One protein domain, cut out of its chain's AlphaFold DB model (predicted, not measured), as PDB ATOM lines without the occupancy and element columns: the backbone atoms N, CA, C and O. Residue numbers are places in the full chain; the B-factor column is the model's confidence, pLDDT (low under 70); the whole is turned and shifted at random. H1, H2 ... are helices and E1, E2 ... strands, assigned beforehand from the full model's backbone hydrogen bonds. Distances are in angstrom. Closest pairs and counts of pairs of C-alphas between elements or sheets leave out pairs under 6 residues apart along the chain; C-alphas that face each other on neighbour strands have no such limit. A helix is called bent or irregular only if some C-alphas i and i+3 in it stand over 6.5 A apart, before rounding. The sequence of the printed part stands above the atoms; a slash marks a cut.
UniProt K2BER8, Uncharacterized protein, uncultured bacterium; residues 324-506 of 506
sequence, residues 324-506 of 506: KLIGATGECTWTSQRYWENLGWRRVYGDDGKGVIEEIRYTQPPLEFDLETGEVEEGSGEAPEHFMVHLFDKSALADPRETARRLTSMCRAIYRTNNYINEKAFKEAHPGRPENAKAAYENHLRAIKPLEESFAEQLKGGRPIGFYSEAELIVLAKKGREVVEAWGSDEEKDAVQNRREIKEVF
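This is residues 324 to 506 of the 506 residues of an uncharacterized protein of uncultured bacterium (UniProt K2BER8). A body of two small, strongly twisted sheets, E1 E5 E4 and E6 E2 E3 E7, is set together where E3 runs on into E4, and a long arm made of H4, H5a and the looping link of residues 365 to 382 reaches out from it. H3 packs slantwise on the first sheet with H5b beside it, H6 covers the second sheet, and the end of H7 with the residues after it, 497 to 506, sticks out. The printed part has 183 residues with seven named helices and seven named strands, in the order E1 H1 E2 E3 E4 E5 H2 H3 H4 H5 E6 H6 E7 H7. The first sheet, E1 E5 E4, is antiparallel, the second, E6 E2 E3 E7, is mixed, and the class is mixed, helices and strands. The whole is only just compact, close to loose, with a radius of gyration of the C-alphas of 18.9 A, and it is elongated, spanning 64 by 37 by 29 A.

Find C-alpha 324 at (67.065, -20.216, -15.495); from there E1 runs 24.2 A to residue 332. Next come H1, residues 337 to 341, E2, residues 346 to 351, E3, residues 356 to 359, and E4, residues 362 to 364. After the long link look for E5, residues 383 to 391, 24.2 A long, then H2, residues 394 to 397. H3 starts at C-alpha 400, (57.375, -34.079, -26.088), and runs 26.7 A to residue 418; H4 follows with residues 423 to 429. H5, residues 434 to 458, was assigned as one helix by its hydrogen bonds but is bent, with C-alphas 447 and 450 6.9 A apart; its arms are H5a, residues 434 to 447, 20.5 A, and H5b, residues 450 to 458, 12.4 A, at a steep tilt of 40 degrees. Then read E6, residues 465 to 468, H6, residues 470 to 478, E7, residues 482 to 484, and H7, residues 490 to 502, 18.2 A long and ending at C-alpha 502, (43.518, -10.712, -50.547).

Begin with E1 and E5, antiparallel, where N 328 and O 390 are 2.8 A apart, within hydrogen-bond range. The hairpin E4 and E5 is antiparallel too, with N 364 and O 383 at 2.8 A. H1 is on this sheet, over E5, at a height of 9.1 A. H3 is on it at a height of 6.6 A, over E1 and, only just, with 3 C-alphas, over E5; it runs slantwise, at 52 degrees to E1 on the local plane. E2 and E5 meet only at a point, C-alphas 347 and 388 facing each other at 4.7 A. In the other sheet, the hairpin E2 and E3 is antiparallel, with N 350 and O 358 at 2.8 A; E2 and E6 are antiparallel, with N 349 and O 466 at 2.8 A; E3 and E7 are parallel, with N 357 and O 482 at 2.8 A. H6 is on this sheet at a height of 8.3 A, over E3 and along the strands, at 15 degrees to E3 on the local plane. H2 and H3 only just touch, with 3 pairs of C-alphas within 8 A, and only at the corner; their closest C-alphas are those of Leu 397 and Thr 403, 5.7 A. H3, with residues 408 to 412 alone, touches H5b at a shallow tilt of 16 degrees, opposite ways; the closest C-alphas, of Thr 408 and Ala 456, are 5.6 A apart. H4 touches H5a at a steep tilt of 55 degrees, opposite ways, closest at the C-alphas of Lys 427 and Ala 437, 4.9 A. H7 touches no helix and is not on either sheet. In H1, H3, H4, H5a, H5b, H6 and H7 every O i to N i+4 pair is within hydrogen-bond range; H2 is too short for such a pair.

The C-alphas of Gly 432 and Val 505, the two farthest apart, are 66.9 A from each other. The printed part has no cut, and residue 506 is the chain's last. The link from E4 to E5, 18 residues, is long; that from H5 to E6 is short but not tight, and the others are tight. The mean pLDDT of the printed part is 85.8, and residues 394 to 397 and 487 to 506 are under 70.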
ATOM      1  N   LYS A 324      66.864 -20.128 -14.045       91.69
ATOM      2  CA  LYS A 324      67.065 -20.216 -15.495       91.69
ATOM      3  C   LYS A 324      65.880 -19.597 -16.233       91.69
ATOM      4  O   LYS A 324      64.766 -20.099 -16.119       91.69
ATOM      5  N   LEU A 325      66.125 -18.567 -17.040       92.56
ATOM      6  CA  LEU A 325      65.144 -18.064 -18.003       92.56
ATOM      7  C   LEU A 325      65.132 -18.977 -19.237       92.56
ATOM      8  O   LEU A 325      66.126 -19.039 -19.960       92.56
ATOM      9  N   ILE A 326      64.040 -19.710 -19.464       91.44
ATOM     10  CA  ILE A 326      63.971 -20.721 -20.538       91.44
ATOM     11  C   ILE A 326      63.325 -20.215 -21.832       91.44
ATOM     12  O   ILE A 326      63.450 -20.854 -22.878       91.44
ATOM     13  N   GLY A 327      62.646 -19.073 -21.773       92.25
ATOM     14  CA  GLY A 327      61.925 -18.505 -22.901       92.25
ATOM     15  C   GLY A 327      61.077 -17.307 -22.502       92.25
ATOM     16  O   GLY A 327      61.151 -16.816 -21.371       92.25
ATOM     17  N   ALA A 328      60.230 -16.897 -23.433       94.38
ATOM     18  CA  ALA A 328      59.165 -15.934 -23.231       94.38
ATOM     19  C   ALA A 328      57.830 -16.499 -23.712       94.38
ATOM     20  O   ALA A 328      57.799 -17.360 -24.594       94.38
ATOM     21  N   THR A 329      56.748 -16.041 -23.101       95.31
ATOM     22  CA  THR A 329      55.388 -16.494 -23.384       95.31
ATOM     23  C   THR A 329      54.415 -15.350 -23.177       95.31
ATOM     24  O   THR A 329      54.701 -14.418 -22.426       95.31
ATOM     25  N   GLY A 330      53.260 -15.439 -23.811       93.75
ATOM     26  CA  GLY A 330      52.229 -14.425 -23.694       93.75
ATOM     27  C   GLY A 330      50.999 -14.803 -24.491       93.75
ATOM     28  O   GLY A 330      50.970 -15.821 -25.194       93.75
ATOM     29  N   GLU A 331      50.002 -13.962 -24.314       90.12
ATOM     30  CA  GLU A 331      48.679 -14.061 -24.904       90.12
ATOM     31  C   GLU A 331      48.678 -13.186 -26.167       90.12
ATOM     32  O   GLU A 331      49.466 -12.241 -26.301       90.12
ATOM     33  N   CYS A 332      47.923 -13.595 -27.175       87.69
ATOM     34  CA  CYS A 332      47.968 -12.967 -28.481       87.69
ATOM     35  C   CYS A 332      46.625 -13.104 -29.182       87.69
ATOM     36  O   CYS A 332      46.227 -14.182 -29.630       87.69
ATOM     37  N   THR A 333      46.003 -11.963 -29.429       83.00
ATOM     38  CA  THR A 333      44.855 -11.847 -30.321       83.00
ATOM     39  C   THR A 333      45.230 -12.113 -31.784       83.00
ATOM     40  O   THR A 333      46.364 -11.896 -32.230       83.00
ATOM     41  N   TRP A 334      44.247 -12.503 -32.597       78.25
ATOM     42  CA  TRP A 334      44.414 -12.715 -34.043       78.25
ATOM     43  C   TRP A 334      44.980 -11.498 -34.786       78.25
ATOM     44  O   TRP A 334      45.698 -11.620 -35.783       78.25
ATOM     45  N   THR A 335      44.657 -10.293 -34.319       76.94
ATOM     46  CA  THR A 335      45.086  -9.042 -34.950       76.94
ATOM     47  C   THR A 335      46.559  -8.729 -34.688       76.94
ATOM     48  O   THR A 335      47.186  -8.064 -35.520       76.94
ATOM     49  N   SER A 336      47.129  -9.246 -33.595       79.56
ATOM     50  CA  SER A 336      48.515  -9.010 -33.185       79.56
ATOM     51  C   SER A 336      49.478 -10.154 -33.540       79.56
ATOM     52  O   SER A 336      50.687  -9.927 -33.575       79.56
ATOM     53  N   GLN A 337      48.987 -11.339 -33.932       85.50
ATOM     54  CA  GLN A 337      49.810 -12.522 -34.263       85.50
ATOM     55  C   GLN A 337      51.008 -12.211 -35.167       85.50
ATOM     56  O   GLN A 337      52.149 -12.543 -34.847       85.50
ATOM     57  N   ARG A 338      50.783 -11.513 -36.286       82.88
ATOM     58  CA  ARG A 338      51.858 -11.192 -37.239       82.88
ATOM     59  C   ARG A 338      52.974 -10.359 -36.605       82.88
ATOM     60  O   ARG A 338      54.133 -10.478 -37.003       82.88
ATOM     61  N   TYR A 339      52.637  -9.479 -35.666       83.12
ATOM     62  CA  TYR A 339      53.631  -8.696 -34.943       83.12
ATOM     63  C   TYR A 339      54.524  -9.616 -34.096       83.12
ATOM     64  O   TYR A 339      55.745  -9.560 -34.244       83.12
ATOM     65  N   TRP A 340      53.938 -10.525 -33.316       86.38
ATOM     66  CA  TRP A 340      54.670 -11.472 -32.467       86.38
ATOM     67  C   TRP A 340      55.482 -12.500 -33.262       86.38
ATOM     68  O   TRP A 340      56.625 -12.801 -32.917       86.38
ATOM     69  N   GLU A 341      54.968 -12.982 -34.393       86.81
ATOM     70  CA  GLU A 341      55.708 -13.896 -35.272       86.81
ATOM     71  C   GLU A 341      56.975 -13.268 -35.859       86.81
ATOM     72  O   GLU A 341      58.006 -13.941 -35.979       86.81
ATOM     73  N   ASN A 342      56.922 -11.967 -36.170       79.00
ATOM     74  CA  ASN A 342      58.089 -11.180 -36.579       79.00
ATOM     75  C   ASN A 342      59.081 -10.955 -35.434       79.00
ATOM     76  O   ASN A 342      60.195 -10.490 -35.680       79.00
ATOM     77  N   LEU A 343      58.671 -11.240 -34.198       77.25
ATOM     78  CA  LEU A 343      59.551 -11.351 -33.050       77.25
ATOM     79  C   LEU A 343      59.982 -12.802 -32.809       77.25
ATOM     80  O   LEU A 343      60.490 -13.103 -31.746       77.25
ATOM     81  N   GLY A 344      59.784 -13.739 -33.730       81.06
ATOM     82  CA  GLY A 344      60.212 -15.128 -33.528       81.06
ATOM     83  C   GLY A 344      59.311 -15.943 -32.595       81.06
ATOM     84  O   GLY A 344      59.588 -17.120 -32.372       81.06
ATOM     85  N   TRP A 345      58.216 -15.366 -32.093       91.12
ATOM     86  CA  TRP A 345      57.236 -16.111 -31.312       91.12
ATOM     87  C   TRP A 345      56.444 -17.028 -32.233       91.12
ATOM     88  O   TRP A 345      56.262 -16.752 -33.424       91.12
ATOM     89  N   ARG A 346      56.004 -18.155 -31.694       92.75
ATOM     90  CA  ARG A 346      55.310 -19.191 -32.452       92.75
ATOM     91  C   ARG A 346      54.117 -19.696 -31.659       92.75
ATOM     92  O   ARG A 346      54.183 -19.769 -30.432       92.75
ATOM     93  N   ARG A 347      53.052 -20.057 -32.369       94.38
ATOM     94  CA  ARG A 347      51.901 -20.752 -31.788       94.38
ATOM     95  C   ARG A 347      52.239 -22.218 -31.557       94.38
ATOM     96  O   ARG A 347      53.100 -22.775 -32.242       94.38
ATOM     97  N   VAL A 348      51.552 -22.835 -30.606       94.25
ATOM     98  CA  VAL A 348      51.815 -24.208 -30.167       94.25
ATOM     99  C   VAL A 348      50.825 -25.180 -30.801       94.25
ATOM    100  O   VAL A 348      49.619 -24.955 -30.779       94.25
ATOM    101  N   TYR A 349      51.339 -26.292 -31.323       94.88
ATOM    102  CA  TYR A 349      50.560 -27.318 -32.011       94.88
ATOM    103  C   TYR A 349      50.880 -28.719 -31.512       94.88
ATOM    104  O   TYR A 349      52.038 -29.039 -31.256       94.88
ATOM    105  N   GLY A 350      49.869 -29.579 -31.448       93.69
ATOM    106  CA  GLY A 350      50.037 -31.022 -31.332       93.69
ATOM    107  C   GLY A 350      49.961 -31.702 -32.699       93.69
ATOM    108  O   GLY A 350      49.070 -31.413 -33.493       93.69
ATOM    109  N   ASP A 351      50.873 -32.632 -32.963       91.75
ATOM    110  CA  ASP A 351      50.872 -33.485 -34.156       91.75
ATOM    111  C   ASP A 351      50.302 -34.865 -33.805       91.75
ATOM    112  O   ASP A 351      50.800 -35.535 -32.900       91.75
ATOM    113  N   ASP A 352      49.260 -35.317 -34.501       88.81
ATOM    114  CA  ASP A 352      48.650 -36.626 -34.237       88.81
ATOM    115  C   ASP A 352      49.437 -37.813 -34.834       88.81
ATOM    116  O   ASP A 352      49.090 -38.979 -34.610       88.81
ATOM    117  N   GLY A 353      50.501 -37.533 -35.594       85.19
ATOM    118  CA  GLY A 353      51.327 -38.513 -36.295       85.19
ATOM    119  C   GLY A 353      50.670 -39.122 -37.538       85.19
ATOM    120  O   GLY A 353      51.275 -39.976 -38.185       85.19
ATOM    121  N   LYS A 354      49.449 -38.705 -37.887       87.44
ATOM    122  CA  LYS A 354      48.665 -39.176 -39.042       87.44
ATOM    123  C   LYS A 354      48.457 -38.094 -40.096       87.44
ATOM    124  O   LYS A 354      47.725 -38.310 -41.056       87.44
ATOM    125  N   GLY A 355      49.130 -36.958 -39.942       87.38
ATOM    126  CA  GLY A 355      49.075 -35.854 -40.888       87.38
ATOM    127  C   GLY A 355      48.306 -34.644 -40.372       87.38
ATOM    128  O   GLY A 355      48.429 -33.594 -40.999       87.38
ATOM    129  N   VAL A 356      47.624 -34.739 -39.224       94.00
ATOM    130  CA  VAL A 356      46.876 -33.628 -38.626       94.00
ATOM    131  C   VAL A 356      47.761 -32.872 -37.638       94.00
ATOM    132  O   VAL A 356      48.432 -33.463 -36.790       94.00
ATOM    133  N   ILE A 357      47.783 -31.551 -37.770       94.31
ATOM    134  CA  ILE A 357      48.460 -30.621 -36.870       94.31
ATOM    135  C   ILE A 357      47.385 -29.712 -36.284       94.31
ATOM    136  O   ILE A 357      46.771 -28.928 -37.003       94.31
ATOM    137  N   GLU A 358      47.150 -29.826 -34.982       94.50
ATOM    138  CA  GLU A 358      46.071 -29.131 -34.280       94.50
ATOM    139  C   GLU A 358      46.634 -28.129 -33.277       94.50
ATOM    140  O   GLU A 358      47.535 -28.451 -32.501       94.50
ATOM    141  N   GLU A 359      46.118 -26.906 -33.304       95.25
ATOM    142  CA  GLU A 359      46.510 -25.857 -32.371       95.25
ATOM    143  C   GLU A 359      46.108 -26.216 -30.937       95.25
ATOM    144  O   GLU A 359      44.974 -26.624 -30.678       95.25
ATOM    145  N   ILE A 360      47.033 -26.031 -29.993       94.62
ATOM    146  CA  ILE A 360      46.724 -26.137 -28.567       94.62
ATOM    147  C   ILE A 360      45.953 -24.882 -28.164       94.62
ATOM    148  O   ILE A 360      46.522 -23.795 -28.065       94.62
ATOM    149  N   ARG A 361      44.649 -25.044 -27.943       92.69
ATOM    150  CA  ARG A 361      43.730 -23.946 -27.655       92.69
ATOM    151  C   ARG A 361      44.028 -23.339 -26.301       92.69
ATOM    152  O   ARG A 361      44.099 -24.071 -25.311       92.69
ATOM    153  N   TYR A 362      44.097 -22.018 -26.275       93.44
ATOM    154  CA  TYR A 362      44.194 -21.218 -25.072       93.44
ATOM    155  C   TYR A 362      42.999 -20.272 -24.980       93.44
ATOM    156  O   TYR A 362      42.454 -19.807 -25.980       93.44
ATOM    157  N   THR A 363      42.559 -20.035 -23.756       91.81
ATOM    158  CA  THR A 363      41.459 -19.127 -23.457       91.81
ATOM    159  C   THR A 363      41.893 -18.309 -22.264       91.81
ATOM    160  O   THR A 363      42.206 -18.873 -21.216       91.81
ATOM    161  N   GLN A 364      41.954 -16.999 -22.432       90.06
ATOM    162  CA  GLN A 364      42.182 -16.076 -21.343       90.06
ATOM    163  C   GLN A 364      40.966 -16.126 -20.405       90.06
ATOM    164  O   GLN A 364      39.831 -15.945 -20.862       90.06
ATOM    165  N   PRO A 365      41.158 -16.420 -19.107       91.31
ATOM    166  CA  PRO A 365      40.086 -16.330 -18.132       91.31
ATOM    167  C   PRO A 365      39.678 -14.864 -17.916       91.31
ATOM    168  O   PRO A 365      40.458 -13.963 -18.231       91.31
ATOM    169  N   PRO A 366      38.524 -14.620 -17.277       89.81
ATOM    170  CA  PRO A 366      38.146 -13.298 -16.789       89.81
ATOM    171  C   PRO A 366      39.285 -12.593 -16.046       89.81
ATOM    172  O   PRO A 366      39.976 -13.211 -15.222       89.81
ATOM    173  N   LEU A 367      39.491 -11.309 -16.336       84.19
ATOM    174  CA  LEU A 367      40.507 -10.475 -15.687       84.19
ATOM    175  C   LEU A 367      40.029  -9.959 -14.320       84.19
ATOM    176  O   LEU A 367      40.822  -9.883 -13.375       84.19
ATOM    177  N   GLU A 368      38.729  -9.678 -14.187       86.31
ATOM    178  CA  GLU A 368      38.122  -9.054 -13.010       86.31
ATOM    179  C   GLU A 368      37.029  -9.924 -12.368       86.31
ATOM    180  O   GLU A 368      36.247 -10.611 -13.032       86.31
ATOM    181  N   PHE A 369      36.998  -9.897 -11.033       90.88
ATOM    182  CA  PHE A 369      36.075 -10.670 -10.206       90.88
ATOM    183  C   PHE A 369      35.607  -9.837  -9.018       90.88
ATOM    184  O   PHE A 369      36.424  -9.251  -8.302       90.88
ATOM    185  N   ASP A 370      34.315  -9.923  -8.722       91.94
ATOM    186  CA  ASP A 370      33.741  -9.343  -7.515       91.94
ATOM    187  C   ASP A 370      34.237 -10.134  -6.286       91.94
ATOM    188  O   ASP A 370      34.040 -11.347  -6.169       91.94
ATOM    189  N   LEU A 371      34.901  -9.465  -5.338       91.94
ATOM    190  CA  LEU A 371      35.459 -10.119  -4.144       91.94
ATOM    191  C   LEU A 371      34.394 -10.576  -3.126       91.94
ATOM    192  O   LEU A 371      34.683 -11.436  -2.285       91.94
ATOM    193  N   GLU A 372      33.182 -10.018  -3.166       92.50
ATOM    194  CA  GLU A 372      32.044 -10.426  -2.335       92.50
ATOM    195  C   GLU A 372      31.354 -11.688  -2.883       92.50
ATOM    196  O   GLU A 372      30.901 -12.541  -2.121       92.50
ATOM    197  N   THR A 373      31.272 -11.857  -4.197       94.12
ATOM    198  CA  THR A 373      30.509 -12.967  -4.799       94.12
ATOM    199  C   THR A 373      31.390 -14.024  -5.464       94.12
ATOM    200  O   THR A 373      30.981 -15.184  -5.598       94.12
ATOM    201  N   GLY A 374      32.609 -13.646  -5.848       93.00
ATOM    202  CA  GLY A 374      33.500 -14.417  -6.711       93.00
ATOM    203  C   GLY A 374      32.985 -14.576  -8.139       93.00
ATOM    204  O   GLY A 374      33.499 -15.425  -8.867       93.00
ATOM    205  N   GLU A 375      31.941 -13.834  -8.509       95.00
ATOM    206  CA  GLU A 375      31.390 -13.825  -9.859       95.00
ATOM    207  C   GLU A 375      32.241 -12.937 -10.771       95.00
ATOM    208  O   GLU A 375      32.948 -12.034 -10.321       95.00
ATOM    209  N   VAL A 376      32.200 -13.250 -12.062       91.94
ATOM    210  CA  VAL A 376      32.867 -12.481 -13.115       91.94
ATOM    211  C   VAL A 376      32.205 -11.110 -13.213       91.94
ATOM    212  O   VAL A 376      30.975 -11.041 -13.281       91.94
ATOM    213  N   GLU A 377      32.998 -10.038 -13.217       88.81
ATOM    214  CA  GLU A 377      32.448  -8.690 -13.389       88.81
ATOM    215  C   GLU A 377      31.876  -8.489 -14.802       88.81
ATOM    216  O   GLU A 377      32.295  -9.125 -15.775       88.81
ATOM    217  N   GLU A 378      30.876  -7.612 -14.924       84.69
ATOM    218  CA  GLU A 378      30.241  -7.314 -16.210       84.69
ATOM    219  C   GLU A 378      31.284  -6.788 -17.208       84.69
ATOM    220  O   GLU A 378      31.936  -5.779 -16.959       84.69
ATOM    221  N   GLY A 379      31.436  -7.477 -18.343       79.19
ATOM    222  CA  GLY A 379      32.412  -7.133 -19.383       79.19
ATOM    223  C   GLY A 379      33.726  -7.919 -19.323       79.19
ATOM    224  O   GLY A 379      34.397  -8.006 -20.343       79.19
ATOM    225  N   SER A 380      34.059  -8.584 -18.211       82.19
ATOM    226  CA  SER A 380      35.319  -9.336 -18.067       82.19
ATOM    227  C   SER A 380      35.192 -10.807 -18.496       82.19
ATOM    228  O   SER A 380      35.527 -11.725 -17.759       82.19
ATOM    229  N   GLY A 381      34.610 -11.064 -19.669       83.56
ATOM    230  CA  GLY A 381      34.368 -12.429 -20.155       83.56
ATOM    231  C   GLY A 381      35.643 -13.239 -20.439       83.56
ATOM    232  O   GLY A 381      36.752 -12.717 -20.446       83.56
ATOM    233  N   GLU A 382      35.474 -14.536 -20.708       88.44
ATOM    234  CA  GLU A 382      36.539 -15.368 -21.286       88.44
ATOM    235  C   GLU A 382      36.839 -14.926 -22.729       88.44
ATOM    236  O   GLU A 382      35.905 -14.697 -23.503       88.44
ATOM    237  N   ALA A 383      38.118 -14.883 -23.114       84.69
ATOM    238  CA  ALA A 383      38.545 -14.511 -24.463       84.69
ATOM    239  C   ALA A 383      39.420 -15.610 -25.101       84.69
ATOM    240  O   ALA A 383      40.444 -16.000 -24.532       84.69
ATOM    241  N   PRO A 384      39.043 -16.181 -26.260       86.06
ATOM    242  CA  PRO A 384      39.893 -17.134 -26.968       86.06
ATOM    243  C   PRO A 384      41.097 -16.416 -27.593       86.06
ATOM    244  O   PRO A 384      40.935 -15.534 -28.432       86.06
ATOM    245  N   GLU A 385      42.307 -16.842 -27.231       88.81
ATOM    246  CA  GLU A 385      43.556 -16.232 -27.696       88.81
ATOM    247  C   GLU A 385      44.596 -17.281 -28.107       88.81
ATOM    248  O   GLU A 385      44.498 -18.468 -27.781       88.81
ATOM    249  N   HIS A 386      45.649 -16.840 -28.795       91.94
ATOM    250  CA  HIS A 386      46.812 -17.669 -29.069       91.94
ATOM    251  C   HIS A 386      47.774 -17.693 -27.894       91.94
ATOM    252  O   HIS A 386      48.317 -16.669 -27.487       91.94
ATOM    253  N   PHE A 387      48.114 -18.898 -27.450       94.94
ATOM    254  CA  PHE A 387      49.277 -19.091 -26.599       94.94
ATOM    255  C   PHE A 387      50.542 -19.097 -27.455       94.94
ATOM    256  O   PHE A 387      50.822 -20.060 -28.182       94.94
ATOM    257  N   MET A 388      51.303 -18.008 -27.392       95.00
ATOM    258  CA  MET A 388      52.524 -17.846 -28.170       95.00
ATOM    259  C   MET A 388      53.765 -17.961 -27.291       95.00
ATOM    260  O   MET A 388      53.822 -17.436 -26.181       95.00
ATOM    261  N   VAL A 389      54.781 -18.648 -27.816       93.88
ATOM    262  CA  VAL A 389      56.007 -18.963 -27.079       93.88
ATOM    263  C   VAL A 389      57.238 -18.665 -27.928       93.88
ATOM    264  O   VAL A 389      57.274 -18.932 -29.132       93.88
ATOM    265  N   HIS A 390      58.283 -18.164 -27.275       91.69
ATOM    266  CA  HIS A 390      59.639 -18.084 -27.798       91.69
ATOM    267  C   HIS A 390      60.598 -18.796 -26.837       91.69
ATOM    268  O   HIS A 390      60.990 -18.252 -25.807       91.69
ATOM    269  N   LEU A 391      60.966 -20.040 -27.151       87.12
ATOM    270  CA  LEU A 391      61.882 -20.827 -26.321       87.12
ATOM    271  C   LEU A 391      63.334 -20.538 -26.694       87.12
ATOM    272  O   LEU A 391      63.726 -20.693 -27.851       87.12
ATOM    273  N   PHE A 392      64.135 -20.158 -25.701       84.19
ATOM    274  CA  PHE A 392      65.555 -19.854 -25.901       84.19
ATOM    275  C   PHE A 392      66.386 -21.132 -25.916       84.19
ATOM    276  O   PHE A 392      67.322 -21.268 -26.696       84.19
ATOM    277  N   ASP A 393      66.012 -22.095 -25.076       74.50
ATOM    278  CA  ASP A 393      66.642 -23.404 -25.025       74.50
ATOM    279  C   ASP A 393      65.827 -24.423 -25.829       74.50
ATOM    280  O   ASP A 393      64.835 -24.972 -25.347       74.50
ATOM    281  N   LYS A 394      66.265 -24.697 -27.062       69.19
ATOM    282  CA  LYS A 394      65.619 -25.686 -27.938       69.19
ATOM    283  C   LYS A 394      65.908 -27.131 -27.530       69.19
ATOM    284  O   LYS A 394      65.191 -28.025 -27.966       69.19
ATOM    285  N   SER A 395      66.901 -27.388 -26.671       67.06
ATOM    286  CA  SER A 395      67.148 -28.749 -26.168       67.06
ATOM    287  C   SER A 395      65.988 -29.253 -25.302       67.06
ATOM    288  O   SER A 395      65.721 -30.454 -25.261       67.06
ATOM    289  N   ALA A 396      65.229 -28.325 -24.710       57.31
ATOM    290  CA  ALA A 396      63.989 -28.603 -23.995       57.31
ATOM    291  C   ALA A 396      62.895 -29.238 -24.872       57.31
ATOM    292  O   ALA A 396      61.968 -29.837 -24.331       57.31
ATOM    293  N   LEU A 397      63.007 -29.124 -26.201       66.75
ATOM    294  CA  LEU A 397      62.038 -29.630 -27.176       66.75
ATOM    295  C   LEU A 397      62.303 -31.069 -27.628       66.75
ATOM    296  O   LEU A 397      61.529 -31.623 -28.404       66.75
ATOM    297  N   ALA A 398      63.385 -31.691 -27.154       75.81
ATOM    298  CA  ALA A 398      63.746 -33.046 -27.560       75.81
ATOM    299  C   ALA A 398      62.784 -34.123 -27.015       75.81
ATOM    300  O   ALA A 398      62.658 -35.189 -27.618       75.81
ATOM    301  N   ASP A 399      62.110 -33.857 -25.889       86.44
ATOM    302  CA  ASP A 399      61.102 -34.745 -25.300       86.44
ATOM    303  C   ASP A 399      59.718 -34.064 -25.310       86.44
ATOM    304  O   ASP A 399      59.508 -33.074 -24.594       86.44
ATOM    305  N   PRO A 400      58.741 -34.596 -26.072       87.81
ATOM    306  CA  PRO A 400      57.375 -34.079 -26.088       87.81
ATOM    307  C   PRO A 400      56.706 -34.034 -24.709       87.81
ATOM    308  O   PRO A 400      55.905 -33.139 -24.452       87.81
ATOM    309  N   ARG A 401      57.032 -34.959 -23.792       88.56
ATOM    310  CA  ARG A 401      56.442 -34.976 -22.441       88.56
ATOM    311  C   ARG A 401      56.959 -33.835 -21.580       88.56
ATOM    312  O   ARG A 401      56.182 -33.188 -20.885       88.56
ATOM    313  N   GLU A 402      58.260 -33.583 -21.636       88.25
ATOM    314  CA  GLU A 402      58.871 -32.460 -20.928       88.25
ATOM    315  C   GLU A 402      58.411 -31.123 -21.521       88.25
ATOM    316  O   GLU A 402      58.104 -30.188 -20.781       88.25
ATOM    317  N   THR A 403      58.269 -31.058 -22.847       90.38
ATOM    318  CA  THR A 403      57.696 -29.898 -23.543       90.38
ATOM    319  C   THR A 403      56.266 -29.632 -23.073       90.38
ATOM    320  O   THR A 403      55.964 -28.522 -22.639       90.38
ATOM    321  N   ALA A 404      55.406 -30.656 -23.064       91.94
ATOM    322  CA  ALA A 404      54.040 -30.570 -22.549       91.94
ATOM    323  C   ALA A 404      54.006 -30.057 -21.101       91.94
ATOM    324  O   ALA A 404      53.304 -29.093 -20.806       91.94
ATOM    325  N   ARG A 405      54.823 -30.640 -20.210       91.31
ATOM    326  CA  ARG A 405      54.920 -30.230 -18.799       91.31
ATOM    327  C   ARG A 405      55.278 -28.749 -18.661       91.31
ATOM    328  O   ARG A 405      54.663 -28.038 -17.864       91.31
ATOM    329  N   ARG A 406      56.269 -28.277 -19.424       91.69
ATOM    330  CA  ARG A 406      56.705 -26.872 -19.418       91.69
ATOM    331  C   ARG A 406      55.612 -25.943 -19.919       91.69
ATOM    332  O   ARG A 406      55.332 -24.962 -19.244       91.69
ATOM    333  N   LEU A 407      54.968 -26.272 -21.037       94.44
ATOM    334  CA  LEU A 407      53.877 -25.472 -21.603       94.44
ATOM    335  C   LEU A 407      52.696 -25.365 -20.636       94.44
ATOM    336  O   LEU A 407      52.206 -24.266 -20.390       94.44
ATOM    337  N   THR A 408      52.295 -26.472 -20.004       94.94
ATOM    338  CA  THR A 408      51.281 -26.445 -18.941       94.94
ATOM    339  C   THR A 408      51.718 -25.554 -17.777       94.94
ATOM    340  O   THR A 408      50.921 -24.771 -17.267       94.94
ATOM    341  N   SER A 409      52.985 -25.632 -17.356       94.88
ATOM    342  CA  SER A 409      53.510 -24.785 -16.276       94.88
ATOM    343  C   SER A 409      53.552 -23.298 -16.656       94.88
ATOM    344  O   SER A 409      53.256 -22.460 -15.809       94.88
ATOM    345  N   MET A 410      53.858 -22.968 -17.916       95.75
ATOM    346  CA  MET A 410      53.840 -21.598 -18.445       95.75
ATOM    347  C   MET A 410      52.419 -21.028 -18.478       95.75
ATOM    348  O   MET A 410      52.203 -19.955 -17.926       95.75
ATOM    349  N   CYS A 411      51.446 -21.762 -19.031       95.56
ATOM    350  CA  CYS A 411      50.031 -21.364 -19.033       95.56
ATOM    351  C   CYS A 411      49.519 -21.119 -17.605       95.56
ATOM    352  O   CYS A 411      48.948 -20.073 -17.311       95.56
ATOM    353  N   ARG A 412      49.816 -22.038 -16.679       94.94
ATOM    354  CA  ARG A 412      49.506 -21.869 -15.250       94.94
ATOM    355  C   ARG A 412      50.162 -20.640 -14.644       94.94
ATOM    356  O   ARG A 412      49.586 -20.014 -13.763       94.94
ATOM    357  N   ALA A 413      51.393 -20.334 -15.043       94.88
ATOM    358  CA  ALA A 413      52.104 -19.175 -14.533       94.88
ATOM    359  C   ALA A 413      51.432 -17.871 -14.979       94.88
ATOM    360  O   ALA A 413      51.257 -17.000 -14.134       94.88
ATOM    361  N   ILE A 414      50.977 -17.789 -16.237       94.06
ATOM    362  CA  ILE A 414      50.152 -16.675 -16.726       94.06
ATOM    363  C   ILE A 414      48.871 -16.563 -15.896       94.06
ATOM    364  O   ILE A 414      48.666 -15.541 -15.253       94.06
ATOM    365  N   TYR A 415      48.075 -17.633 -15.783       93.44
ATOM    366  CA  TYR A 415      46.816 -17.593 -15.025       93.44
ATOM    367  C   TYR A 415      47.012 -17.191 -13.562       93.44
ATOM    368  O   TYR A 415      46.211 -16.449 -12.992       93.44
ATOM    369  N   ARG A 416      48.078 -17.677 -12.911       90.50
ATOM    370  CA  ARG A 416      48.399 -17.304 -11.523       90.50
ATOM    371  C   ARG A 416      48.688 -15.821 -11.367       90.50
ATOM    372  O   ARG A 416      48.368 -15.256 -10.327       90.50
ATOM    373  N   THR A 417      49.311 -15.218 -12.369       88.88
ATOM    374  CA  THR A 417      49.656 -13.801 -12.361       88.88
ATOM    375  C   THR A 417      48.449 -12.942 -12.758       88.88
ATOM    376  O   THR A 417      48.113 -11.978 -12.065       88.88
ATOM    377  N   ASN A 418      47.724 -13.337 -13.797       87.31
ATOM    378  CA  ASN A 418      46.723 -12.487 -14.432       87.31
ATOM    379  C   ASN A 418      45.294 -12.730 -13.959       87.31
ATOM    380  O   ASN A 418      44.461 -11.855 -14.150       87.31
ATOM    381  N   ASN A 419      44.991 -13.861 -13.316       90.12
ATOM    382  CA  ASN A 419      43.598 -14.227 -13.038       90.12
ATOM    383  C   ASN A 419      43.380 -14.697 -11.597       90.12
ATOM    384  O   ASN A 419      42.409 -14.286 -10.975       90.12
ATOM    385  N   TYR A 420      44.268 -15.513 -11.018       91.25
ATOM    386  CA  TYR A 420      44.046 -16.067  -9.675       91.25
ATOM    387  C   TYR A 420      44.144 -15.026  -8.556       91.25
ATOM    388  O   TYR A 420      45.207 -14.468  -8.297       91.25
ATOM    389  N   ILE A 421      43.070 -14.882  -7.781       91.00
ATOM    390  CA  ILE A 421      43.029 -14.064  -6.569       91.00
ATOM    391  C   ILE A 421      43.256 -14.955  -5.338       91.00
ATOM    392  O   ILE A 421      42.712 -16.057  -5.217       91.00
ATOM    393  N   ASN A 422      44.074 -14.484  -4.394       90.19
ATOM    394  CA  ASN A 422      44.381 -15.219  -3.168       90.19
ATOM    395  C   ASN A 422      43.113 -15.435  -2.315       90.19
ATOM    396  O   ASN A 422      42.371 -14.489  -2.066       90.19
ATOM    397  N   GLU A 423      42.894 -16.646  -1.780       92.75
ATOM    398  CA  GLU A 423      41.743 -16.966  -0.907       92.75
ATOM    399  C   GLU A 423      41.604 -15.979   0.273       92.75
ATOM    400  O   GLU A 423      40.503 -15.692   0.748       92.75
ATOM    401  N   LYS A 424      42.726 -15.433   0.759       91.12
ATOM    402  CA  LYS A 424      42.736 -14.438   1.833       91.12
ATOM    403  C   LYS A 424      41.984 -13.152   1.457       91.12
ATOM    404  O   LYS A 424      41.319 -12.608   2.334       91.12
ATOM    405  N   ALA A 425      42.006 -12.738   0.189       90.44
ATOM    406  CA  ALA A 425      41.236 -11.595  -0.311       90.44
ATOM    407  C   ALA A 425      39.736 -11.786  -0.077       90.44
ATOM    408  O   ALA A 425      39.079 -10.958   0.550       90.44
ATOM    409  N   PHE A 426      39.216 -12.949  -0.472       92.12
ATOM    410  CA  PHE A 426      37.812 -13.304  -0.279       92.12
ATOM    411  C   PHE A 426      37.440 -13.406   1.207       92.12
ATOM    412  O   PHE A 426      36.334 -13.036   1.600       92.12
ATOM    413  N   LYS A 427      38.360 -13.871   2.065       92.00
ATOM    414  CA  LYS A 427      38.158 -13.899   3.527       92.00
ATOM    415  C   LYS A 427      38.051 -12.498   4.123       92.00
ATOM    416  O   LYS A 427      37.229 -12.292   5.014       92.00
ATOM    417  N   GLU A 428      38.863 -11.555   3.657       90.88
ATOM    418  CA  GLU A 428      38.845 -10.172   4.146       90.88
ATOM    419  C   GLU A 428      37.639  -9.379   3.626       90.88
ATOM    420  O   GLU A 428      37.100  -8.569   4.379       90.88
ATOM    421  N   ALA A 429      37.130  -9.696   2.430       87.62
ATOM    422  CA  ALA A 429      35.843  -9.190   1.936       87.62
ATOM    423  C   ALA A 429      34.634  -9.687   2.766       87.62
ATOM    424  O   ALA A 429      33.569  -9.075   2.762       87.62
ATOM    425  N   HIS A 430      34.802 -10.761   3.549       89.25
ATOM    426  CA  HIS A 430      33.744 -11.404   4.341       89.25
ATOM    427  C   HIS A 430      34.084 -11.525   5.835       89.25
ATOM    428  O   HIS A 430      34.130 -12.635   6.392       89.25
ATOM    429  N   PRO A 431      34.283 -10.405   6.549       87.69
ATOM    430  CA  PRO A 431      34.669 -10.445   7.951       87.69
ATOM    431  C   PRO A 431      33.597 -11.154   8.795       87.69
ATOM    432  O   PRO A 431      32.453 -10.713   8.904       87.69
ATOM    433  N   GLY A 432      33.978 -12.279   9.406       87.94
ATOM    434  CA  GLY A 432      33.101 -13.080  10.266       87.94
ATOM    435  C   GLY A 432      32.112 -14.003   9.539       87.94
ATOM    436  O   GLY A 432      31.248 -14.561  10.210       87.94
ATOM    437  N   ARG A 433      32.233 -14.183   8.213       90.81
ATOM    438  CA  ARG A 433      31.383 -15.076   7.395       90.81
ATOM    439  C   ARG A 433      32.228 -16.046   6.551       90.81
ATOM    440  O   ARG A 433      32.315 -15.889   5.330       90.81
ATOM    441  N   PRO A 434      32.910 -17.026   7.174       92.25
ATOM    442  CA  PRO A 434      33.845 -17.915   6.478       92.25
ATOM    443  C   PRO A 434      33.181 -18.770   5.387       92.25
ATOM    444  O   PRO A 434      33.825 -19.103   4.396       92.25
ATOM    445  N   GLU A 435      31.906 -19.117   5.545       94.06
ATOM    446  CA  GLU A 435      31.116 -19.828   4.542       94.06
ATOM    447  C   GLU A 435      30.902 -19.007   3.264       94.06
ATOM    448  O   GLU A 435      31.033 -19.560   2.174       94.06
ATOM    449  N   ASN A 436      30.669 -17.696   3.385       94.31
ATOM    450  CA  ASN A 436      30.525 -16.808   2.231       94.31
ATOM    451  C   ASN A 436      31.870 -16.608   1.523       94.31
ATOM    452  O   ASN A 436      31.939 -16.766   0.311       94.31
ATOM    453  N   ALA A 437      32.948 -16.366   2.284       94.94
ATOM    454  CA  ALA A 437      34.303 -16.264   1.732       94.94
ATOM    455  C   ALA A 437      34.685 -17.504   0.916       94.94
ATOM    456  O   ALA A 437      35.248 -17.409  -0.173       94.94
ATOM    457  N   LYS A 438      34.364 -18.685   1.458       96.50
ATOM    458  CA  LYS A 438      34.622 -19.960   0.798       96.50
ATOM    459  C   LYS A 438      33.789 -20.108  -0.476       96.50
ATOM    460  O   LYS A 438      34.339 -20.524  -1.487       96.50
ATOM    461  N   ALA A 439      32.501 -19.763  -0.436       96.56
ATOM    462  CA  ALA A 439      31.630 -19.825  -1.608       96.56
ATOM    463  C   ALA A 439      32.103 -18.880  -2.727       96.56
ATOM    464  O   ALA A 439      32.179 -19.306  -3.877       96.56
ATOM    465  N   ALA A 440      32.493 -17.648  -2.385       96.25
ATOM    466  CA  ALA A 440      33.049 -16.689  -3.338       96.25
ATOM    467  C   ALA A 440      34.350 -17.210  -3.966       96.25
ATOM    468  O   ALA A 440      34.486 -17.262  -5.186       96.25
ATOM    469  N   TYR A 441      35.276 -17.725  -3.153       97.06
ATOM    470  CA  TYR A 441      36.499 -18.321  -3.685       97.06
ATOM    471  C   TYR A 441      36.223 -19.544  -4.577       97.06
ATOM    472  O   TYR A 441      36.842 -19.707  -5.626       97.06
ATOM    473  N   GLU A 442      35.267 -20.402  -4.211       97.19
ATOM    474  CA  GLU A 442      34.860 -21.541  -5.043       97.19
ATOM    475  C   GLU A 442      34.220 -21.107  -6.372       97.19
ATOM    476  O   GLU A 442      34.430 -21.785  -7.380       97.19
ATOM    477  N   ASN A 443      33.473 -19.999  -6.399       96.25
ATOM    478  CA  ASN A 443      32.937 -19.412  -7.630       96.25
ATOM    479  C   ASN A 443      34.062 -18.892  -8.533       96.25
ATOM    480  O   ASN A 443      34.116 -19.275  -9.701       96.25
ATOM    481  N   HIS A 444      35.013 -18.148  -7.968       96.25
ATOM    482  CA  HIS A 444      36.200 -17.672  -8.677       96.25
ATOM    483  C   HIS A 444      36.993 -18.832  -9.311       96.25
ATOM    484  O   HIS A 444      37.306 -18.830 -10.501       96.25
ATOM    485  N   LEU A 445      37.246 -19.897  -8.540       96.69
ATOM    486  CA  LEU A 445      37.934 -21.087  -9.047       96.69
ATOM    487  C   LEU A 445      37.155 -21.817 -10.150       96.69
ATOM    488  O   LEU A 445      37.779 -22.471 -10.985       96.69
ATOM    489  N   ARG A 446      35.819 -21.740 -10.148       96.25
ATOM    490  CA  ARG A 446      34.964 -22.388 -11.152       96.25
ATOM    491  C   ARG A 446      35.107 -21.744 -12.531       96.25
ATOM    492  O   ARG A 446      34.945 -22.462 -13.510       96.25
ATOM    493  N   ALA A 447      35.430 -20.453 -12.596       94.75
ATOM    494  CA  ALA A 447      35.693 -19.757 -13.855       94.75
ATOM    495  C   ALA A 447      37.072 -20.113 -14.443       94.75
ATOM    496  O   ALA A 447      37.206 -20.281 -15.645       94.75
ATOM    497  N   ILE A 448      38.101 -20.286 -13.604       95.69
ATOM    498  CA  ILE A 448      39.488 -20.426 -14.094       95.69
ATOM    499  C   ILE A 448      39.906 -21.890 -14.295       95.69
ATOM    500  O   ILE A 448      40.509 -22.242 -15.310       95.69
ATOM    501  N   LYS A 449      39.613 -22.775 -13.330       95.81
ATOM    502  CA  LYS A 449      40.154 -24.149 -13.333       95.81
ATOM    503  C   LYS A 449      39.794 -24.970 -14.576       95.81
ATOM    504  O   LYS A 449      40.688 -25.657 -15.070       95.81
ATOM    505  N   PRO A 450      38.555 -24.931 -15.103       96.31
ATOM    506  CA  PRO A 450      38.215 -25.712 -16.291       96.31
ATOM    507  C   PRO A 450      39.049 -25.332 -17.520       96.31
ATOM    508  O   PRO A 450      39.402 -26.212 -18.303       96.31
ATOM    509  N   LEU A 451      39.405 -24.052 -17.671       95.88
ATOM    510  CA  LEU A 451      40.245 -23.567 -18.771       95.88
ATOM    511  C   LEU A 451      41.671 -24.110 -18.647       95.88
ATOM    512  O   LEU A 451      42.229 -24.646 -19.606       95.88
ATOM    513  N   GLU A 452      42.223 -24.077 -17.432       94.88
ATOM    514  CA  GLU A 452      43.556 -24.610 -17.140       94.88
ATOM    515  C   GLU A 452      43.622 -26.125 -17.391       94.88
ATOM    516  O   GLU A 452      44.562 -26.637 -18.007       94.88
ATOM    517  N   GLU A 453      42.606 -26.854 -16.926       95.44
ATOM    518  CA  GLU A 453      42.484 -28.300 -17.112       95.44
ATOM    519  C   GLU A 453      42.310 -28.665 -18.590       95.44
ATOM    520  O   GLU A 453      42.930 -29.625 -19.050       95.44
ATOM    521  N   SER A 454      41.535 -27.880 -19.344       95.25
ATOM    522  CA  SER A 454      41.354 -28.039 -20.790       95.25
ATOM    523  C   SER A 454      42.668 -27.854 -21.554       95.25
ATOM    524  O   SER A 454      43.026 -28.694 -22.383       95.25
ATOM    525  N   PHE A 455      43.438 -26.805 -21.245       95.50
ATOM    526  CA  PHE A 455      44.759 -26.589 -21.843       95.50
ATOM    527  C   PHE A 455      45.708 -27.759 -21.537       95.50
ATOM    528  O   PHE A 455      46.361 -28.305 -22.429       95.50
ATOM    529  N   ALA A 456      45.753 -28.196 -20.274       94.44
ATOM    530  CA  ALA A 456      46.591 -29.313 -19.855       94.44
ATOM    531  C   ALA A 456      46.186 -30.641 -20.520       94.44
ATOM    532  O   ALA A 456      47.060 -31.418 -20.901       94.44
ATOM    533  N   GLU A 457      44.887 -30.918 -20.677       95.06
ATOM    534  CA  GLU A 457      44.375 -32.140 -21.311       95.06
ATOM    535  C   GLU A 457      44.811 -32.255 -22.775       95.06
ATOM    536  O   GLU A 457      45.255 -33.322 -23.195       95.06
ATOM    537  N   GLN A 458      44.789 -31.153 -23.529       93.88
ATOM    538  CA  GLN A 458      45.253 -31.122 -24.923       93.88
ATOM    539  C   GLN A 458      46.739 -31.488 -25.073       93.88
ATOM    540  O   GLN A 458      47.179 -31.912 -26.144       93.88
ATOM    541  N   LEU A 459      47.531 -31.329 -24.014       92.62
ATOM    542  CA  LEU A 459      48.955 -31.661 -23.987       92.62
ATOM    543  C   LEU A 459      49.232 -33.076 -23.446       92.62
ATOM    544  O   LEU A 459      50.375 -33.542 -23.480       92.62
ATOM    545  N   LYS A 460      48.207 -33.796 -22.969       87.38
ATOM    546  CA  LYS A 460      48.361 -35.182 -22.507       87.38
ATOM    547  C   LYS A 460      48.611 -36.131 -23.681       87.38
ATOM    548  O   LYS A 460      48.295 -35.869 -24.835       87.38
ATOM    549  N   GLY A 461      49.216 -37.276 -23.375       78.38
ATOM    550  CA  GLY A 461      49.457 -38.348 -24.349       78.38
ATOM    551  C   GLY A 461      50.825 -38.315 -25.034       78.38
ATOM    552  O   GLY A 461      51.193 -39.299 -25.668       78.38
ATOM    553  N   GLY A 462      51.620 -37.253 -24.850       78.44
ATOM    554  CA  GLY A 462      52.991 -37.184 -25.376       78.44
ATOM    555  C   GLY A 462      53.062 -37.138 -26.904       78.44
ATOM    556  O   GLY A 462      54.048 -37.604 -27.477       78.44
ATOM    557  N   ARG A 463      52.012 -36.613 -27.550       89.12
ATOM    558  CA  ARG A 463      52.027 -36.306 -28.983       89.12
ATOM    559  C   ARG A 463      53.169 -35.327 -29.297       89.12
ATOM    560  O   ARG A 463      53.445 -34.481 -28.445       89.12
ATOM    561  N   PRO A 464      53.857 -35.434 -30.451       90.81
ATOM    562  CA  PRO A 464      54.865 -34.450 -30.828       90.81
ATOM    563  C   PRO A 464      54.278 -33.037 -30.803       90.81
ATOM    564  O   PRO A 464      53.135 -32.827 -31.210       90.81
ATOM    565  N   ILE A 465      55.062 -32.085 -30.301       92.00
ATOM    566  CA  ILE A 465      54.654 -30.687 -30.168       92.00
ATOM    567  C   ILE A 465      55.471 -29.857 -31.148       92.00
ATOM    568  O   ILE A 465      56.699 -29.937 -31.160       92.00
ATOM    569  N   GLY A 466      54.777 -29.075 -31.967       91.00
ATOM    570  CA  GLY A 466      55.360 -28.155 -32.930       91.00
ATOM    571  C   GLY A 466      55.104 -26.698 -32.563       91.00
ATOM    572  O   GLY A 466      54.122 -26.369 -31.899       91.00
ATOM    573  N   PHE A 467      55.995 -25.826 -33.028       92.88
ATOM    574  CA  PHE A 467      55.915 -24.381 -32.848       92.88
ATOM    575  C   PHE A 467      55.931 -23.740 -34.226       92.88
ATOM    576  O   PHE A 467      56.965 -23.761 -34.893       92.88
ATOM    577  N   TYR A 468      54.800 -23.196 -34.663       91.81
ATOM    578  CA  TYR A 468      54.641 -22.739 -36.040       91.81
ATOM    579  C   TYR A 468      54.115 -21.304 -36.116       91.81
ATOM    580  O   TYR A 468      53.299 -20.866 -35.304       91.81
ATOM    581  N   SER A 469      54.619 -20.575 -37.105       90.88
ATOM    582  CA  SER A 469      54.052 -19.330 -37.618       90.88
ATOM    583  C   SER A 469      52.986 -19.629 -38.668       90.88
ATOM    584  O   SER A 469      52.948 -20.722 -39.240       90.88
ATOM    585  N   GLU A 470      52.161 -18.639 -38.995       89.19
ATOM    586  CA  GLU A 470      51.163 -18.734 -40.061       89.19
ATOM    587  C   GLU A 470      51.793 -19.178 -41.393       89.19
ATOM    588  O   GLU A 470      51.281 -20.069 -42.073       89.19
ATOM    589  N   ALA A 471      52.946 -18.606 -41.752       87.00
ATOM    590  CA  ALA A 471      53.642 -18.946 -42.992       87.00
ATOM    591  C   ALA A 471      54.106 -20.414 -43.025       87.00
ATOM    592  O   ALA A 471      53.990 -21.075 -44.059       87.00
ATOM    593  N   GLU A 472      54.605 -20.939 -41.903       90.38
ATOM    594  CA  GLU A 472      55.033 -22.338 -41.791       90.38
ATOM    595  C   GLU A 472      53.843 -23.296 -41.911       90.38
ATOM    596  O   GLU A 472      53.933 -24.303 -42.616       90.38
ATOM    597  N   LEU A 473      52.699 -22.952 -41.315       89.62
ATOM    598  CA  LEU A 473      51.474 -23.748 -41.412       89.62
ATOM    599  C   LEU A 473      50.939 -23.820 -42.844       89.62
ATOM    600  O   LEU A 473      50.554 -24.898 -43.293       89.62
ATOM    601  N   ILE A 474      50.985 -22.716 -43.597       86.19
ATOM    602  CA  ILE A 474      50.619 -22.704 -45.024       86.19
ATOM    603  C   ILE A 474      51.508 -23.671 -45.818       86.19
ATOM    604  O   ILE A 474      51.025 -24.386 -46.698       86.19
ATOM    605  N   VAL A 475      52.808 -23.719 -45.518       87.62
ATOM    606  CA  VAL A 475      53.735 -24.656 -46.174       87.62
ATOM    607  C   VAL A 475      53.412 -26.102 -45.799       87.62
ATOM    608  O   VAL A 475      53.420 -26.964 -46.677       87.62
ATOM    609  N   LEU A 476      53.105 -26.384 -44.532       87.25
ATOM    610  CA  LEU A 476      52.705 -27.723 -44.087       87.25
ATOM    611  C   LEU A 476      51.409 -28.174 -44.771       87.25
ATOM    612  O   LEU A 476      51.355 -29.294 -45.278       87.25
ATOM    613  N   ALA A 477      50.419 -27.286 -44.878       87.69
ATOM    614  CA  ALA A 477      49.176 -27.553 -45.593       87.69
ATOM    615  C   ALA A 477      49.421 -27.889 -47.072       87.69
ATOM    616  O   ALA A 477      48.924 -28.892 -47.582       87.69
ATOM    617  N   LYS A 478      50.287 -27.123 -47.751       86.06
ATOM    618  CA  LYS A 478      50.705 -27.405 -49.139       86.06
ATOM    619  C   LYS A 478      51.436 -28.742 -49.297       86.06
ATOM    620  O   LYS A 478      51.425 -29.308 -50.384       86.06
ATOM    621  N   LYS A 479      52.040 -29.261 -48.225       87.38
ATOM    622  CA  LYS A 479      52.665 -30.595 -48.166       87.38
ATOM    623  C   LYS A 479      51.678 -31.713 -47.795       87.38
ATOM    624  O   LYS A 479      52.106 -32.816 -47.471       87.38
ATOM    625  N   GLY A 480      50.372 -31.439 -47.820       89.94
ATOM    626  CA  GLY A 480      49.322 -32.421 -47.548       89.94
ATOM    627  C   GLY A 480      49.057 -32.674 -46.063       89.94
ATOM    628  O   GLY A 480      48.406 -33.661 -45.729       89.94
ATOM    629  N   ARG A 481      49.561 -31.818 -45.163       92.12
ATOM    630  CA  ARG A 481      49.177 -31.854 -43.744       92.12
ATOM    631  C   ARG A 481      47.812 -31.191 -43.570       92.12
ATOM    632  O   ARG A 481      47.567 -30.132 -44.138       92.12
ATOM    633  N   GLU A 482      46.948 -31.767 -42.750       94.88
ATOM    634  CA  GLU A 482      45.727 -31.088 -42.314       94.88
ATOM    635  C   GLU A 482      46.075 -30.165 -41.142       94.88
ATOM    636  O   GLU A 482      46.675 -30.612 -40.165       94.88
ATOM    637  N   VAL A 483      45.741 -28.876 -41.240       92.25
ATOM    638  CA  VAL A 483      45.990 -27.893 -40.175       92.25
ATOM    639  C   VAL A 483      44.660 -27.479 -39.555       92.25
ATOM    640  O   VAL A 483      43.802 -26.922 -40.237       92.25
ATOM    641  N   VAL A 484      44.508 -27.731 -38.256       91.50
ATOM    642  CA  VAL A 484      43.327 -27.368 -37.469       91.50
ATOM    643  C   VAL A 484      43.699 -26.212 -36.544       91.50
ATOM    644  O   VAL A 484      44.406 -26.393 -35.556       91.50
ATOM    645  N   GLU A 485      43.242 -25.012 -36.891       87.00
ATOM    646  CA  GLU A 485      43.437 -23.791 -36.095       87.00
ATOM    647  C   GLU A 485      42.268 -23.584 -35.121       87.00
ATOM    648  O   GLU A 485      41.113 -23.911 -35.421       87.00
ATOM    649  N   ALA A 486      42.571 -23.046 -33.944       79.06
ATOM    650  CA  ALA A 486      41.619 -22.846 -32.862       79.06
ATOM    651  C   ALA A 486      40.959 -21.469 -32.963       79.06
ATOM    652  O   ALA A 486      41.354 -20.539 -32.276       79.06
ATOM    653  N   TRP A 487      39.960 -21.335 -33.832       69.25
ATOM    654  CA  TRP A 487      39.218 -20.081 -34.002       69.25
ATOM    655  C   TRP A 487      38.348 -19.755 -32.785       69.25
ATOM    656  O   TRP A 487      37.743 -20.658 -32.204       69.25
ATOM    657  N   GLY A 488      38.274 -18.468 -32.434       60.31
ATOM    658  CA  GLY A 488      37.343 -17.960 -31.428       60.31
ATOM    659  C   GLY A 488      35.912 -17.947 -31.964       60.31
ATOM    660  O   GLY A 488      35.087 -18.773 -31.576       60.31
ATOM    661  N   SER A 489      35.635 -17.053 -32.910       61.41
ATOM    662  CA  SER A 489      34.341 -16.899 -33.588       61.41
ATOM    663  C   SER A 489      34.424 -17.146 -35.101       61.41
ATOM    664  O   SER A 489      35.485 -17.024 -35.720       61.41
ATOM    665  N   ASP A 490      33.282 -17.467 -35.721       66.81
ATOM    666  CA  ASP A 490      33.175 -17.570 -37.185       66.81
ATOM    667  C   ASP A 490      33.488 -16.224 -37.873       66.81
ATOM    668  O   ASP A 490      34.077 -16.208 -38.949       66.81
ATOM    669  N   GLU A 491      33.190 -15.088 -37.229       59.66
ATOM    670  CA  GLU A 491      33.526 -13.750 -37.741       59.66
ATOM    671  C   GLU A 491      35.041 -13.487 -37.749       59.66
ATOM    672  O   GLU A 491      35.567 -12.927 -38.713       59.66
ATOM    673  N   GLU A 492      35.772 -13.920 -36.718       60.91
ATOM    674  CA  GLU A 492      37.240 -13.837 -36.694       60.91
ATOM    675  C   GLU A 492      37.870 -14.743 -37.748       60.91
ATOM    676  O   GLU A 492      38.798 -14.332 -38.455       60.91
ATOM    677  N   LYS A 493      37.326 -15.954 -37.899       67.00
ATOM    678  CA  LYS A 493      37.726 -16.887 -38.949       67.00
ATOM    679  C   LYS A 493      37.532 -16.267 -40.332       67.00
ATOM    680  O   LYS A 493      38.473 -16.258 -41.126       67.00
ATOM    681  N   ASP A 494      36.373 -15.670 -40.591       64.56
ATOM    682  CA  ASP A 494      36.073 -14.988 -41.849       64.56
ATOM    683  C   ASP A 494      36.975 -13.759 -42.063       64.56
ATOM    684  O   ASP A 494      37.459 -13.523 -43.173       64.56
ATOM    685  N   ALA A 495      37.271 -12.977 -41.020       60.84
ATOM    686  CA  ALA A 495      38.149 -11.811 -41.115       60.84
ATOM    687  C   ALA A 495      39.595 -12.191 -41.477       60.84
ATOM    688  O   ALA A 495      40.238 -11.500 -42.278       60.84
ATOM    689  N   VAL A 496      40.116 -13.287 -40.920       62.31
ATOM    690  CA  VAL A 496      41.451 -13.799 -41.256       62.31
ATOM    691  C   VAL A 496      41.452 -14.467 -42.630       62.31
ATOM    692  O   VAL A 496      42.360 -14.216 -43.428       62.31
ATOM    693  N   GLN A 497      40.419 -15.239 -42.962       64.44
ATOM    694  CA  GLN A 497      40.304 -15.911 -44.254       64.44
ATOM    695  C   GLN A 497      40.198 -14.908 -45.416       64.44
ATOM    696  O   GLN A 497      40.949 -15.018 -46.385       64.44
ATOM    697  N   ASN A 498      39.426 -13.830 -45.254       57.38
ATOM    698  CA  ASN A 498      39.379 -12.722 -46.214       57.38
ATOM    699  C   ASN A 498      40.753 -12.045 -46.407       57.38
ATOM    700  O   ASN A 498      41.111 -11.656 -47.519       57.38
ATOM    701  N   ARG A 499      41.576 -11.919 -45.354       57.72
ATOM    702  CA  ARG A 499      42.952 -11.390 -45.483       57.72
ATOM    703  C   ARG A 499      43.886 -12.357 -46.212       57.72
ATOM    704  O   ARG A 499      44.798 -11.891 -46.898       57.72
ATOM    705  N   ARG A 500      43.695 -13.673 -46.053       57.91
ATOM    706  CA  ARG A 500      44.461 -14.705 -46.772       57.91
ATOM    707  C   ARG A 500      44.155 -14.662 -48.270       57.91
ATOM    708  O   ARG A 500      45.092 -14.649 -49.060       57.91
ATOM    709  N   GLU A 501      42.888 -14.509 -48.646       45.81
ATOM    710  CA  GLU A 501      42.459 -14.402 -50.049       45.81
ATOM    711  C   GLU A 501      42.951 -13.110 -50.726       45.81
ATOM    712  O   GLU A 501      43.395 -13.132 -51.872       45.81
ATOM    713  N   ILE A 502      42.987 -11.979 -50.007       41.34
ATOM    714  CA  ILE A 502      43.518 -10.712 -50.547       41.34
ATOM    715  C   ILE A 502      45.034 -10.790 -50.825       41.34
ATOM    716  O   ILE A 502      45.525 -10.120 -51.733       41.34
ATOM    717  N   LYS A 503      45.790 -11.623 -50.096       39.31
ATOM    718  CA  LYS A 503      47.229 -11.839 -50.343       39.31
ATOM    719  C   LYS A 503      47.530 -12.736 -51.550       39.31
ATOM    720  O   LYS A 503      48.682 -12.786 -51.953       39.31
ATOM    721  N   GLU A 504      46.549 -13.415 -52.145       29.95
ATOM    722  CA  GLU A 504      46.741 -14.064 -53.455       29.95
ATOM    723  C   GLU A 504      46.584 -13.073 -54.627       29.95
ATOM    724  O   GLU A 504      46.834 -13.423 -55.781       29.95
ATOM    725  N   VAL A 505      46.215 -11.817 -54.339       28.80
ATOM    726  CA  VAL A 505      45.992 -10.743 -55.326       28.80
ATOM    727  C   VAL A 505      47.125  -9.692 -55.335       28.80
ATOM    728  O   VAL A 505      47.164  -8.847 -56.231       28.80
ATOM    729  N   PHE A 506      48.086  -9.762 -54.406       26.09
ATOM    730  CA  PHE A 506      49.275  -8.895 -54.328       26.09
ATOM    731  C   PHE A 506      50.549  -9.717 -54.166       26.09
ATOM    732  O   PHE A 506      51.614  -9.225 -54.608       26.09
TER     733      PHE A 506